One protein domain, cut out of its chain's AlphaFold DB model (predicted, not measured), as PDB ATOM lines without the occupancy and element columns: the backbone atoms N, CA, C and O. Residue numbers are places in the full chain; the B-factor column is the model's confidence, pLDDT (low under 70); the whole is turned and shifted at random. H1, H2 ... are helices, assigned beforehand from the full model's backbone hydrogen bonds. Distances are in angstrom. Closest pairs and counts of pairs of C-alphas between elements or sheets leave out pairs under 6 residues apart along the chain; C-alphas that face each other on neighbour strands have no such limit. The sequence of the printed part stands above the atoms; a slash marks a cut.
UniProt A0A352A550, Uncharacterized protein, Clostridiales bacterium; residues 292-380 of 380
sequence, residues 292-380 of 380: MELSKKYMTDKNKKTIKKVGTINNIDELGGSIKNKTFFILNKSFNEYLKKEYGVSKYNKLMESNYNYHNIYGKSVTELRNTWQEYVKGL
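AT A GLANCE: This is residues 292 to 380 of the 380 residues of an uncharacterized protein of Clostridiales bacterium (UniProt A0A352A550). One long helix, H4, runs through the middle as a spine, and shorter helices are set round it, mostly crosswise: H1 and H2 pack on it, H7 runs crosswise to it and reaches H1 with residues 377 to 378, and H5 folds back from its last residues with H6 packed on H5. H3 and the loops before and after it make a wide bend beside the first part of H4. The 89 printed residues have seven named helices, H1 to H7 in order, and no named strand: the class is all helix. The whole is compact, with a radius of gyration of the C-alphas of 12.9 A and spans of 33 by 31 by 18 A.

HOW THE PARTS SIT: The hub is H4, residues 323 to 343, touching four helices. H1, residues 292 to 298, touches it at a shallow tilt of 34 degrees, only just short of steep, opposite ways; their closest C-alphas, of Met 292 and Ser 334, are 5.0 A apart. H2, residues 303 to 308, touches residues 324 to 331 of H4 at a steep tilt of 65 degrees, the same way, closest at the C-alphas of Thr 306 and Phe 328, 6.9 A. H7, residues 366 to 379, only just touches H4, with 3 pairs of C-alphas within 8 A, about perpendicular at 87 degrees; the closest C-alphas are those of Phe 335 and Trp 373, 6.5 A. With residues 377 to 378 H7 also touches H1, the closest C-alphas being those of Lys 296 and Val 377, 6.0 A. H5, residues 345 to 353, touches residues 336 to 340 of H4 at a steep tilt of 57 degrees, opposite ways, closest at the C-alphas of Lys 340 and Tyr 348, 5.9 A. H6, residues 358 to 362, touches H5, where the C-alphas of Leu 351 and Ile 361 are closest at 6.1 A. H3, residues 316 to 319, is close to H4 but not clearly touching: the closest C-alphas, of Leu 319 and Asn 325, are 6.5 A apart. H3 and H7 are apart. Every O i to N i+4 pair is within hydrogen-bond range in H4, H5, H6 and H7, but 2 of 3 in H1 and 1 of 2 in H2; H3 is too short for such a pair.

IN THESE COORDINATES: H4 measures 30.2 A from C-alpha 323 at (190.424, 138.148, 181.165) to C-alpha 343 at (162.044, 147.970, 183.898). H7 measures 19.9 A and ends with C-alpha 379 at (176.443, 156.422, 190.913). H5 measures 12.5 A, H1 9.9 A, H2 9.4 A, H3 5.8 A and H6 5.7 A.

THE WHOLE: The C-alphas farthest apart, of Gly 321 and Gly 363, are 35.6 A apart. The printed part has no cut and ends at the chain's last residue, 380. The link from H2 to H3 is short; the other links are tight. The mean pLDDT of the printed part is 73.6, and residues 298, 302 to 329 and 379 to 380 are under 70.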
ATOM      1  N   MET A 292     176.444 143.880 189.946       70.00
ATOM      2  CA  MET A 292     176.434 145.340 189.915       70.00
ATOM      3  C   MET A 292     177.658 145.921 190.633       70.00
ATOM      4  O   MET A 292     178.365 146.741 190.047       70.00
ATOM      5  N   GLU A 293     177.970 145.439 191.835       75.00
ATOM      6  CA  GLU A 293     179.167 145.852 192.580       75.00
ATOM      7  C   GLU A 293     180.453 145.443 191.851       75.00
ATOM      8  O   GLU A 293     181.340 146.273 191.635       75.00
ATOM      9  N   LEU A 294     180.520 144.210 191.335       71.69
ATOM     10  CA  LEU A 294     181.650 143.784 190.502       71.69
ATOM     11  C   LEU A 294     181.793 144.668 189.259       71.69
ATOM     12  O   LEU A 294     182.902 145.058 188.893       71.69
ATOM     13  N   SER A 295     180.688 145.042 188.614       71.62
ATOM     14  CA  SER A 295     180.747 145.847 187.397       71.62
ATOM     15  C   SER A 295     181.391 147.214 187.609       71.62
ATOM     16  O   SER A 295     182.081 147.659 186.696       71.62
ATOM     17  N   LYS A 296     181.311 147.826 188.804       75.94
ATOM     18  CA  LYS A 296     182.059 149.059 189.123       75.94
ATOM     19  C   LYS A 296     183.560 148.876 188.922       75.94
ATOM     20  O   LYS A 296     184.195 149.669 188.229       75.94
ATOM     21  N   LYS A 297     184.114 147.782 189.457       75.88
ATOM     22  CA  LYS A 297     185.538 147.425 189.325       75.88
ATOM     23  C   LYS A 297     185.933 147.182 187.866       75.88
ATOM     24  O   LYS A 297     187.037 147.531 187.454       75.88
ATOM     25  N   TYR A 298     185.037 146.586 187.079       69.25
ATOM     26  CA  TYR A 298     185.310 146.214 185.689       69.25
ATOM     27  C   TYR A 298     184.951 147.301 184.658       69.25
ATOM     28  O   TYR A 298     185.398 147.198 183.514       69.25
ATOM     29  N   MET A 299     184.238 148.371 185.034       70.50
ATOM     30  CA  MET A 299     183.832 149.490 184.164       70.50
ATOM     31  C   MET A 299     184.975 150.494 183.894       70.50
ATOM     32  O   MET A 299     184.816 151.712 183.995       70.50
ATOM     33  N   THR A 300     186.151 149.990 183.523       74.31
ATOM     34  CA  THR A 300     187.316 150.814 183.162       74.31
ATOM     35  C   THR A 300     187.171 151.409 181.758       74.31
ATOM     36  O   THR A 300     186.483 150.849 180.901       74.31
ATOM     37  N   ASP A 301     187.873 152.507 181.458       70.44
ATOM     38  CA  ASP A 301     187.868 153.106 180.109       70.44
ATOM     39  C   ASP A 301     188.353 152.139 179.018       70.44
ATOM     40  O   ASP A 301     187.864 152.165 177.885       70.44
ATOM     41  N   LYS A 302     189.260 151.223 179.378       67.50
ATOM     42  CA  LYS A 302     189.714 150.126 178.514       67.50
ATOM     43  C   LYS A 302     188.567 149.159 178.194       67.50
ATOM     44  O   LYS A 302     188.374 148.802 177.032       67.50
ATOM     45  N   ASN A 303     187.769 148.795 179.196       65.56
ATOM     46  CA  ASN A 303     186.682 147.821 179.071       65.56
ATOM     47  C   ASN A 303     185.406 148.407 178.452       65.56
ATOM     48  O   ASN A 303     184.641 147.673 177.826       65.56
ATOM     49  N   LYS A 304     185.214 149.733 178.496       65.81
ATOM     50  CA  LYS A 304     184.122 150.420 177.778       65.81
ATOM     51  C   LYS A 304     184.149 150.177 176.263       65.81
ATOM     52  O   LYS A 304     183.102 150.205 175.620       65.81
ATOM     53  N   LYS A 305     185.318 149.884 175.678       64.62
ATOM     54  CA  LYS A 305     185.433 149.485 174.261       64.62
ATOM     55  C   LYS A 305     184.917 148.061 174.011       64.62
ATOM     56  O   LYS A 305     184.305 147.828 172.973       64.62
ATOM     57  N   THR A 306     185.089 147.146 174.966       58.69
ATOM     58  CA  THR A 306     184.544 145.775 174.924       58.69
ATOM     59  C   THR A 306     183.011 145.780 174.958       58.69
ATOM     60  O   THR A 306     182.379 145.006 174.245       58.69
ATOM     61  N   ILE A 307     182.398 146.738 175.668       58.75
ATOM     62  CA  ILE A 307     180.933 146.931 175.744       58.75
ATOM     63  C   ILE A 307     180.293 147.193 174.370       58.75
ATOM     64  O   ILE A 307     179.132 146.845 174.161       58.75
ATOM     65  N   LYS A 308     181.029 147.757 173.400       58.75
ATOM     66  CA  LYS A 308     180.507 147.944 172.033       58.75
ATOM     67  C   LYS A 308     180.294 146.624 171.281       58.75
ATOM     68  O   LYS A 308     179.491 146.610 170.359       58.75
ATOM     69  N   LYS A 309     180.983 145.546 171.680       54.47
ATOM     70  CA  LYS A 309     180.839 144.195 171.106       54.47
ATOM     71  C   LYS A 309     179.859 143.304 171.881       54.47
ATOM     72  O   LYS A 309     179.358 142.326 171.338       54.47
ATOM     73  N   VAL A 310     179.554 143.638 173.140       50.03
ATOM     74  CA  VAL A 310     178.479 142.990 173.915       50.03
ATOM     75  C   VAL A 310     177.188 143.108 173.103       50.03
ATOM     76  O   VAL A 310     176.796 144.213 172.738       50.03
ATOM     77  N   GLY A 311     176.566 141.987 172.737       48.59
ATOM     78  CA  GLY A 311     175.351 141.933 171.907       48.59
ATOM     79  C   GLY A 311     175.542 141.803 170.389       48.59
ATOM     80  O   GLY A 311     174.544 141.647 169.700       48.59
ATOM     81  N   THR A 312     176.769 141.854 169.853       52.78
ATOM     82  CA  THR A 312     177.061 141.384 168.475       52.78
ATOM     83  C   THR A 312     177.700 139.999 168.455       52.78
ATOM     84  O   THR A 312     177.842 139.404 167.395       52.78
ATOM     85  N   ILE A 313     178.143 139.531 169.620       51.53
ATOM     86  CA  ILE A 313     178.717 138.206 169.822       51.53
ATOM     87  C   ILE A 313     177.562 137.280 170.184       51.53
ATOM     88  O   ILE A 313     176.907 137.492 171.208       51.53
ATOM     89  N   ASN A 314     177.295 136.315 169.306       46.19
ATOM     90  CA  ASN A 314     176.201 135.358 169.461       46.19
ATOM     91  C   ASN A 314     176.609 134.172 170.343       46.19
ATOM     92  O   ASN A 314     175.742 133.585 170.985       46.19
ATOM     93  N   ASN A 315     177.909 133.859 170.408       52.16
ATOM     94  CA  ASN A 315     178.453 132.815 171.266       52.16
ATOM     95  C   ASN A 315     179.654 133.333 172.078       52.16
ATOM     96  O   ASN A 315     180.593 133.904 171.530       52.16
ATOM     97  N   ILE A 316     179.615 133.148 173.400       48.84
ATOM     98  CA  ILE A 316     180.684 133.563 174.315       48.84
ATOM     99  C   ILE A 316     181.976 132.758 174.109       48.84
ATOM    100  O   ILE A 316     183.050 133.258 174.444       48.84
ATOM    101  N   ASP A 317     181.875 131.570 173.506       47.12
ATOM    102  CA  ASP A 317     183.010 130.710 173.162       47.12
ATOM    103  C   ASP A 317     183.886 131.326 172.050       47.12
ATOM    104  O   ASP A 317     185.092 131.121 172.029       47.12
ATOM    105  N   GLU A 318     183.345 132.233 171.219       46.34
ATOM    106  CA  GLU A 318     184.111 132.966 170.187       46.34
ATOM    107  C   GLU A 318     185.180 133.920 170.765       46.34
ATOM    108  O   GLU A 318     185.916 134.577 170.023       46.34
ATOM    109  N   LEU A 319     185.233 134.080 172.091       48.25
ATOM    110  CA  LEU A 319     186.088 135.062 172.753       48.25
ATOM    111  C   LEU A 319     187.405 134.498 173.318       48.25
ATOM    112  O   LEU A 319     188.279 135.310 173.644       48.25
ATOM    113  N   GLY A 320     187.574 133.165 173.384       50.09
ATOM    114  CA  GLY A 320     188.775 132.461 173.889       50.09
ATOM    115  C   GLY A 320     189.091 132.702 175.381       50.09
ATOM    116  O   GLY A 320     188.663 133.703 175.945       50.09
ATOM    117  N   GLY A 321     189.847 131.832 176.064       46.53
ATOM    118  CA  GLY A 321     189.997 131.775 177.540       46.53
ATOM    119  C   GLY A 321     190.715 132.902 178.299       46.53
ATOM    120  O   GLY A 321     191.478 132.644 179.226       46.53
ATOM    121  N   SER A 322     190.466 134.179 177.983       52.06
ATOM    122  CA  SER A 322     191.170 135.326 178.589       52.06
ATOM    123  C   SER A 322     190.326 136.191 179.547       52.06
ATOM    124  O   SER A 322     189.097 136.184 179.539       52.06
ATOM    125  N   ILE A 323     190.997 137.074 180.309       52.97
ATOM    126  CA  ILE A 323     190.424 138.148 181.165       52.97
ATOM    127  C   ILE A 323     189.342 138.998 180.456       52.97
ATOM    128  O   ILE A 323     188.477 139.604 181.109       52.97
ATOM    129  N   LYS A 324     189.367 139.063 179.117       55.34
ATOM    130  CA  LYS A 324     188.334 139.743 178.325       55.34
ATOM    131  C   LYS A 324     186.956 139.089 178.504       55.34
ATOM    132  O   LYS A 324     185.975 139.829 178.545       55.34
ATOM    133  N   ASN A 325     186.886 137.774 178.720       62.25
ATOM    134  CA  ASN A 325     185.636 137.026 178.903       62.25
ATOM    135  C   ASN A 325     185.033 137.296 180.271       62.25
ATOM    136  O   ASN A 325     183.862 137.652 180.357       62.25
ATOM    137  N   LYS A 326     185.863 137.268 181.321       65.94
ATOM    138  CA  LYS A 326     185.460 137.660 182.678       65.94
ATOM    139  C   LYS A 326     184.842 139.058 182.685       65.94
ATOM    140  O   LYS A 326     183.761 139.279 183.221       65.94
ATOM    141  N   THR A 327     185.507 140.007 182.027       67.25
ATOM    142  CA  THR A 327     185.010 141.383 181.893       67.25
ATOM    143  C   THR A 327     183.689 141.436 181.121       67.25
ATOM    144  O   THR A 327     182.744 142.080 181.570       67.25
ATOM    145  N   PHE A 328     183.617 140.785 179.958       68.69
ATOM    146  CA  PHE A 328     182.418 140.753 179.121       68.69
ATOM    147  C   PHE A 328     181.220 140.181 179.879       68.69
ATOM    148  O   PHE A 328     180.159 140.805 179.908       68.69
ATOM    149  N   PHE A 329     181.405 139.033 180.527       69.75
ATOM    150  CA  PHE A 329     180.364 138.334 181.260       69.75
ATOM    151  C   PHE A 329     179.845 139.180 182.427       69.75
ATOM    152  O   PHE A 329     178.638 139.399 182.518       69.75
ATOM    153  N   ILE A 330     180.736 139.736 183.265       71.88
ATOM    154  CA  ILE A 330     180.350 140.606 184.392       71.88
ATOM    155  C   ILE A 330     179.534 141.807 183.901       71.88
ATOM    156  O   ILE A 330     178.486 142.125 184.464       71.88
ATOM    157  N   LEU A 331     179.993 142.475 182.839       74.25
ATOM    158  CA  LEU A 331     179.326 143.658 182.293       74.25
ATOM    159  C   LEU A 331     177.972 143.311 181.657       74.25
ATOM    160  O   LEU A 331     177.005 144.042 181.859       74.25
ATOM    161  N   ASN A 332     177.874 142.191 180.938       76.56
ATOM    162  CA  ASN A 332     176.621 141.728 180.345       76.56
ATOM    163  C   ASN A 332     175.583 141.354 181.419       76.56
ATOM    164  O   ASN A 332     174.435 141.788 181.351       76.56
ATOM    165  N   LYS A 333     175.993 140.602 182.449       78.00
ATOM    166  CA  LYS A 333     175.117 140.223 183.565       78.00
ATOM    167  C   LYS A 333     174.662 141.443 184.364       78.00
ATOM    168  O   LYS A 333     173.469 141.592 184.598       78.00
ATOM    169  N   SER A 334     175.573 142.363 184.688       80.81
ATOM    170  CA  SER A 334     175.228 143.628 185.353       80.81
ATOM    171  C   SER A 334     174.224 144.461 184.547       80.81
ATOM    172  O   SER A 334     173.259 144.976 185.111       80.81
ATOM    173  N   PHE A 335     174.383 144.540 183.222       82.12
ATOM    174  CA  PHE A 335     173.419 145.226 182.361       82.12
ATOM    175  C   PHE A 335     172.032 144.568 182.400       82.12
ATOM    176  O   PHE A 335     171.026 145.264 182.535       82.12
ATOM    177  N   ASN A 336     171.963 143.236 182.346       82.69
ATOM    178  CA  ASN A 336     170.698 142.504 182.451       82.69
ATOM    179  C   ASN A 336     170.018 142.719 183.811       82.69
ATOM    180  O   ASN A 336     168.812 142.954 183.858       82.69
ATOM    181  N   GLU A 337     170.782 142.706 184.906       80.31
ATOM    182  CA  GLU A 337     170.271 143.007 186.248       80.31
ATOM    183  C   GLU A 337     169.733 144.438 186.351       80.31
ATOM    184  O   GLU A 337     168.661 144.661 186.914       80.31
ATOM    185  N   TYR A 338     170.410 145.410 185.736       84.50
ATOM    186  CA  TYR A 338     169.888 146.771 185.626       84.50
ATOM    187  C   TYR A 338     168.554 146.809 184.875       84.50
ATOM    188  O   TYR A 338     167.620 147.458 185.339       84.50
ATOM    189  N   LEU A 339     168.421 146.080 183.760       85.81
ATOM    190  CA  LEU A 339     167.162 146.039 183.016       85.81
ATOM    191  C   LEU A 339     166.023 145.434 183.843       85.81
ATOM    192  O   LEU A 339     164.926 145.993 183.868       85.81
ATOM    193  N   LYS A 340     166.281 144.327 184.549       86.12
ATOM    194  CA  LYS A 340     165.301 143.702 185.448       86.12
ATOM    195  C   LYS A 340     164.895 144.649 186.578       86.12
ATOM    196  O   LYS A 340     163.707 144.747 186.873       86.12
ATOM    197  N   LYS A 341     165.856 145.355 187.181       84.62
ATOM    198  CA  LYS A 341     165.614 146.289 188.289       84.62
ATOM    199  C   LYS A 341     164.828 147.526 187.850       84.62
ATOM    200  O   LYS A 341     163.862 147.889 188.508       84.62
ATOM    201  N   GLU A 342     165.237 148.157 186.753       90.00
ATOM    202  CA  GLU A 342     164.676 149.432 186.292       90.00
ATOM    203  C   GLU A 342     163.339 149.250 185.557       90.00
ATOM    204  O   GLU A 342     162.432 150.071 185.679       90.00
ATOM    205  N   TYR A 343     163.190 148.165 184.792       89.88
ATOM    206  CA  TYR A 343     162.044 147.970 183.898       89.88
ATOM    207  C   TYR A 343     161.179 146.746 184.240       89.88
ATOM    208  O   TYR A 343     160.123 146.560 183.627       89.88
ATOM    209  N   GLY A 344     161.589 145.936 185.220       88.00
ATOM    210  CA  GLY A 344     160.877 144.752 185.693       88.00
ATOM    211  C   GLY A 344     161.187 143.472 184.906       88.00
ATOM    212  O   GLY A 344     161.348 143.481 183.683       88.00
ATOM    213  N   VAL A 345     161.181 142.332 185.609       83.75
ATOM    214  CA  VAL A 345     161.462 140.991 185.052       83.75
ATOM    215  C   VAL A 345     160.540 140.639 183.878       83.75
ATOM    216  O   VAL A 345     160.992 140.099 182.875       83.75
ATOM    217  N   SER A 346     159.256 141.013 183.940       89.44
ATOM    218  CA  SER A 346     158.288 140.744 182.862       89.44
ATOM    219  C   SER A 346     158.696 141.376 181.522       89.44
ATOM    220  O   SER A 346     158.571 140.741 180.474       89.44
ATOM    221  N   LYS A 347     159.228 142.608 181.528       90.50
ATOM    222  CA  LYS A 347     159.739 143.243 180.302       90.50
ATOM    223  C   LYS A 347     161.041 142.602 179.834       90.50
ATOM    224  O   LYS A 347     161.223 142.434 178.633       90.50
ATOM    225  N   TYR A 348     161.905 142.211 180.765       88.31
ATOM    226  CA  TYR A 348     163.122 141.475 180.436       88.31
ATOM    227  C   TYR A 348     162.824 140.142 179.739       88.31
ATOM    228  O   TYR A 348     163.406 139.865 178.698       88.31
ATOM    229  N   ASN A 349     161.851 139.367 180.213       82.44
ATOM    230  CA  ASN A 349     161.482 138.110 179.560       82.44
ATOM    231  C   ASN A 349     160.974 138.342 178.126       82.44
ATOM    232  O   ASN A 349     161.430 137.678 177.199       82.44
ATOM    233  N   LYS A 350     160.146 139.376 177.908       88.12
ATOM    234  CA  LYS A 350     159.723 139.777 176.552       88.12
ATOM    235  C   LYS A 350     160.892 140.195 175.659       88.12
ATOM    236  O   LYS A 350     160.852 139.961 174.454       88.12
ATOM    237  N   LEU A 351     161.933 140.817 176.221       85.69
ATOM    238  CA  LEU A 351     163.160 141.110 175.475       85.69
ATOM    239  C   LEU A 351     163.803 139.816 174.969       85.69
ATOM    240  O   LEU A 351     164.137 139.750 173.786       85.69
ATOM    241  N   MET A 352     163.943 138.810 175.836       81.56
ATOM    242  CA  MET A 352     164.545 137.524 175.478       81.56
ATOM    243  C   MET A 352     163.735 136.814 174.382       81.56
ATOM    244  O   MET A 352     164.305 136.361 173.395       81.56
ATOM    245  N   GLU A 353     162.403 136.819 174.489       82.62
ATOM    246  CA  GLU A 353     161.489 136.253 173.482       82.62
ATOM    247  C   GLU A 353     161.530 137.003 172.141       82.62
ATOM    248  O   GLU A 353     161.346 136.415 171.079       82.62
ATOM    249  N   SER A 354     161.790 138.314 172.170       81.81
ATOM    250  CA  SER A 354     161.827 139.164 170.972       81.81
ATOM    251  C   SER A 354     163.129 139.076 170.168       81.81
ATOM    252  O   SER A 354     163.326 139.882 169.257       81.81
ATOM    253  N   ASN A 355     164.032 138.160 170.534       80.88
ATOM    254  CA  ASN A 355     165.405 138.120 170.039       80.88
ATOM    255  C   ASN A 355     166.103 139.487 170.196       80.88
ATOM    256  O   ASN A 355     166.660 140.048 169.252       80.88
ATOM    257  N   TYR A 356     166.022 140.043 171.410       80.94
ATOM    258  CA  TYR A 356     166.692 141.280 171.810       80.94
ATOM    259  C   TYR A 356     166.222 142.556 171.086       80.94
ATOM    260  O   TYR A 356     167.007 143.475 170.840       80.94
ATOM    261  N   ASN A 357     164.923 142.687 170.798       84.94
ATOM    262  CA  ASN A 357     164.353 143.918 170.245       84.94
ATOM    263  C   ASN A 357     164.156 145.008 171.321       84.94
ATOM    264  O   ASN A 357     163.043 145.322 171.748       84.94
ATOM    265  N   TYR A 358     165.265 145.608 171.766       86.62
ATOM    266  CA  TYR A 358     165.282 146.607 172.843       86.62
ATOM    267  C   TYR A 358     164.355 147.800 172.591       86.62
ATOM    268  O   TYR A 358     163.676 148.247 173.517       86.62
ATOM    269  N   HIS A 359     164.299 148.300 171.352       90.06
ATOM    270  CA  HIS A 359     163.498 149.478 171.030       90.06
ATOM    271  C   HIS A 359     162.005 149.203 171.205       90.06
ATOM    272  O   HIS A 359     161.319 149.984 171.857       90.06
ATOM    273  N   ASN A 360     161.512 148.059 170.725       89.81
ATOM    274  CA  ASN A 360     160.098 147.719 170.864       89.81
ATOM    275  C   ASN A 360     159.702 147.430 172.319       89.81
ATOM    276  O   ASN A 360     158.582 147.739 172.719       89.81
ATOM    277  N   ILE A 361     160.603 146.852 173.120       93.56
ATOM    278  CA  ILE A 361     160.293 146.457 174.503       93.56
ATOM    279  C   ILE A 361     160.449 147.613 175.502       93.56
ATOM    280  O   ILE A 361     159.621 147.774 176.405       93.56
ATOM    281  N   TYR A 362     161.489 148.435 175.348       90.56
ATOM    282  CA  TYR A 362     161.830 149.497 176.304       90.56
ATOM    283  C   TYR A 362     161.619 150.915 175.768       90.56
ATOM    284  O   TYR A 362     161.791 151.869 176.525       90.56
ATOM    285  N   GLY A 363     161.280 151.083 174.487       92.06
ATOM    286  CA  GLY A 363     161.193 152.396 173.837       92.06
ATOM    287  C   GLY A 363     162.548 153.089 173.664       92.06
ATOM    288  O   GLY A 363     162.595 154.276 173.360       92.06
ATOM    289  N   LYS A 364     163.655 152.371 173.890       90.56
ATOM    290  CA  LYS A 364     165.033 152.879 173.855       90.56
ATOM    291  C   LYS A 364     165.918 151.910 173.084       90.56
ATOM    292  O   LYS A 364     165.755 150.695 173.180       90.56
ATOM    293  N   SER A 365     166.872 152.437 172.331       88.06
ATOM    294  CA  SER A 365     167.929 151.623 171.733       88.06
ATOM    295  C   SER A 365     168.805 150.980 172.814       88.06
ATOM    296  O   SER A 365     168.933 151.487 173.933       88.06
ATOM    297  N   VAL A 366     169.473 149.875 172.472       82.06
ATOM    298  CA  VAL A 366     170.435 149.226 173.376       82.06
ATOM    299  C   VAL A 366     171.559 150.182 173.800       82.06
ATOM    300  O   VAL A 366     172.009 150.139 174.940       82.06
ATOM    301  N   THR A 367     171.973 151.096 172.917       82.12
ATOM    302  CA  THR A 367     172.994 152.114 173.203       82.12
ATOM    303  C   THR A 367     172.531 153.091 174.284       82.12
ATOM    304  O   THR A 367     173.280 153.367 175.218       82.12
ATOM    305  N   GLU A 368     171.292 153.583 174.208       86.19
ATOM    306  CA  GLU A 368     170.724 154.484 175.223       86.19
ATOM    307  C   GLU A 368     170.556 153.781 176.576       86.19
ATOM    308  O   GLU A 368     170.899 154.336 177.624       86.19
ATOM    309  N   LEU A 369     170.087 152.531 176.561       85.31
ATOM    310  CA  LEU A 369     169.988 151.709 177.767       85.31
ATOM    311  C   LEU A 369     171.365 151.478 178.401       85.31
ATOM    312  O   LEU A 369     171.501 151.581 179.616       85.31
ATOM    313  N   ARG A 370     172.408 151.239 177.600       80.88
ATOM    314  CA  ARG A 370     173.780 151.076 178.105       80.88
ATOM    315  C   ARG A 370     174.344 152.350 178.703       80.88
ATOM    316  O   ARG A 370     174.979 152.272 179.746       80.88
ATOM    317  N   ASN A 371     174.110 153.502 178.083       83.38
ATOM    318  CA  ASN A 371     174.558 154.777 178.643       83.38
ATOM    319  C   ASN A 371     173.898 155.027 180.007       83.38
ATOM    320  O   ASN A 371     174.585 155.361 180.966       83.38
ATOM    321  N   THR A 372     172.587 154.789 180.121       86.75
ATOM    322  CA  THR A 372     171.880 154.938 181.407       86.75
ATOM    323  C   THR A 372     172.357 153.941 182.464       86.75
ATOM    324  O   THR A 372     172.606 154.338 183.597       86.75
ATOM    325  N   TRP A 373     172.586 152.681 182.088       85.50
ATOM    326  CA  TRP A 373     173.205 151.688 182.966       85.50
ATOM    327  C   TRP A 373     174.609 152.093 183.430       85.50
ATOM    328  O   TRP A 373     174.933 151.946 184.603       85.50
ATOM    329  N   GLN A 374     175.452 152.623 182.542       80.06
ATOM    330  CA  GLN A 374     176.801 153.066 182.901       80.06
ATOM    331  C   GLN A 374     176.779 154.208 183.917       80.06
ATOM    332  O   GLN A 374     177.571 154.191 184.856       80.06
ATOM    333  N   GLU A 375     175.885 155.183 183.750       84.06
ATOM    334  CA  GLU A 375     175.703 156.249 184.740       84.06
ATOM    335  C   GLU A 375     175.155 155.700 186.063       84.06
ATOM    336  O   GLU A 375     175.630 156.088 187.126       84.06
ATOM    337  N   TYR A 376     174.237 154.732 186.005       80.12
ATOM    338  CA  TYR A 376     173.730 154.037 187.187       80.12
ATOM    339  C   TYR A 376     174.847 153.304 187.952       80.12
ATOM    340  O   TYR A 376     174.986 153.496 189.155       80.12
ATOM    341  N   VAL A 377     175.699 152.533 187.267       74.69
ATOM    342  CA  VAL A 377     176.836 151.825 187.887       74.69
ATOM    343  C   VAL A 377     177.844 152.795 188.506       74.69
ATOM    344  O   VAL A 377     178.379 152.497 189.565       74.69
ATOM    345  N   LYS A 378     178.106 153.951 187.877       76.31
ATOM    346  CA  LYS A 378     179.005 154.982 188.433       76.31
ATOM    347  C   LYS A 378     178.451 155.664 189.687       76.31
ATOM    348  O   LYS A 378     179.238 156.208 190.455       76.31
ATOM    349  N   GLY A 379     177.126 155.737 189.815       69.50
ATOM    350  CA  GLY A 379     176.443 156.422 190.913       69.50
ATOM    351  C   GLY A 379     176.166 155.545 192.136       69.50
ATOM    352  O   GLY A 379     175.822 156.083 193.187       69.50
ATOM    353  N   LEU A 380     176.289 154.223 191.994       57.69
ATOM    354  CA  LEU A 380     176.314 153.261 193.096       57.69
ATOM    355  C   LEU A 380     177.672 153.297 193.800       57.69
ATOM    356  O   LEU A 380     177.714 152.964 195.003       57.69
TER     357      LEU A 380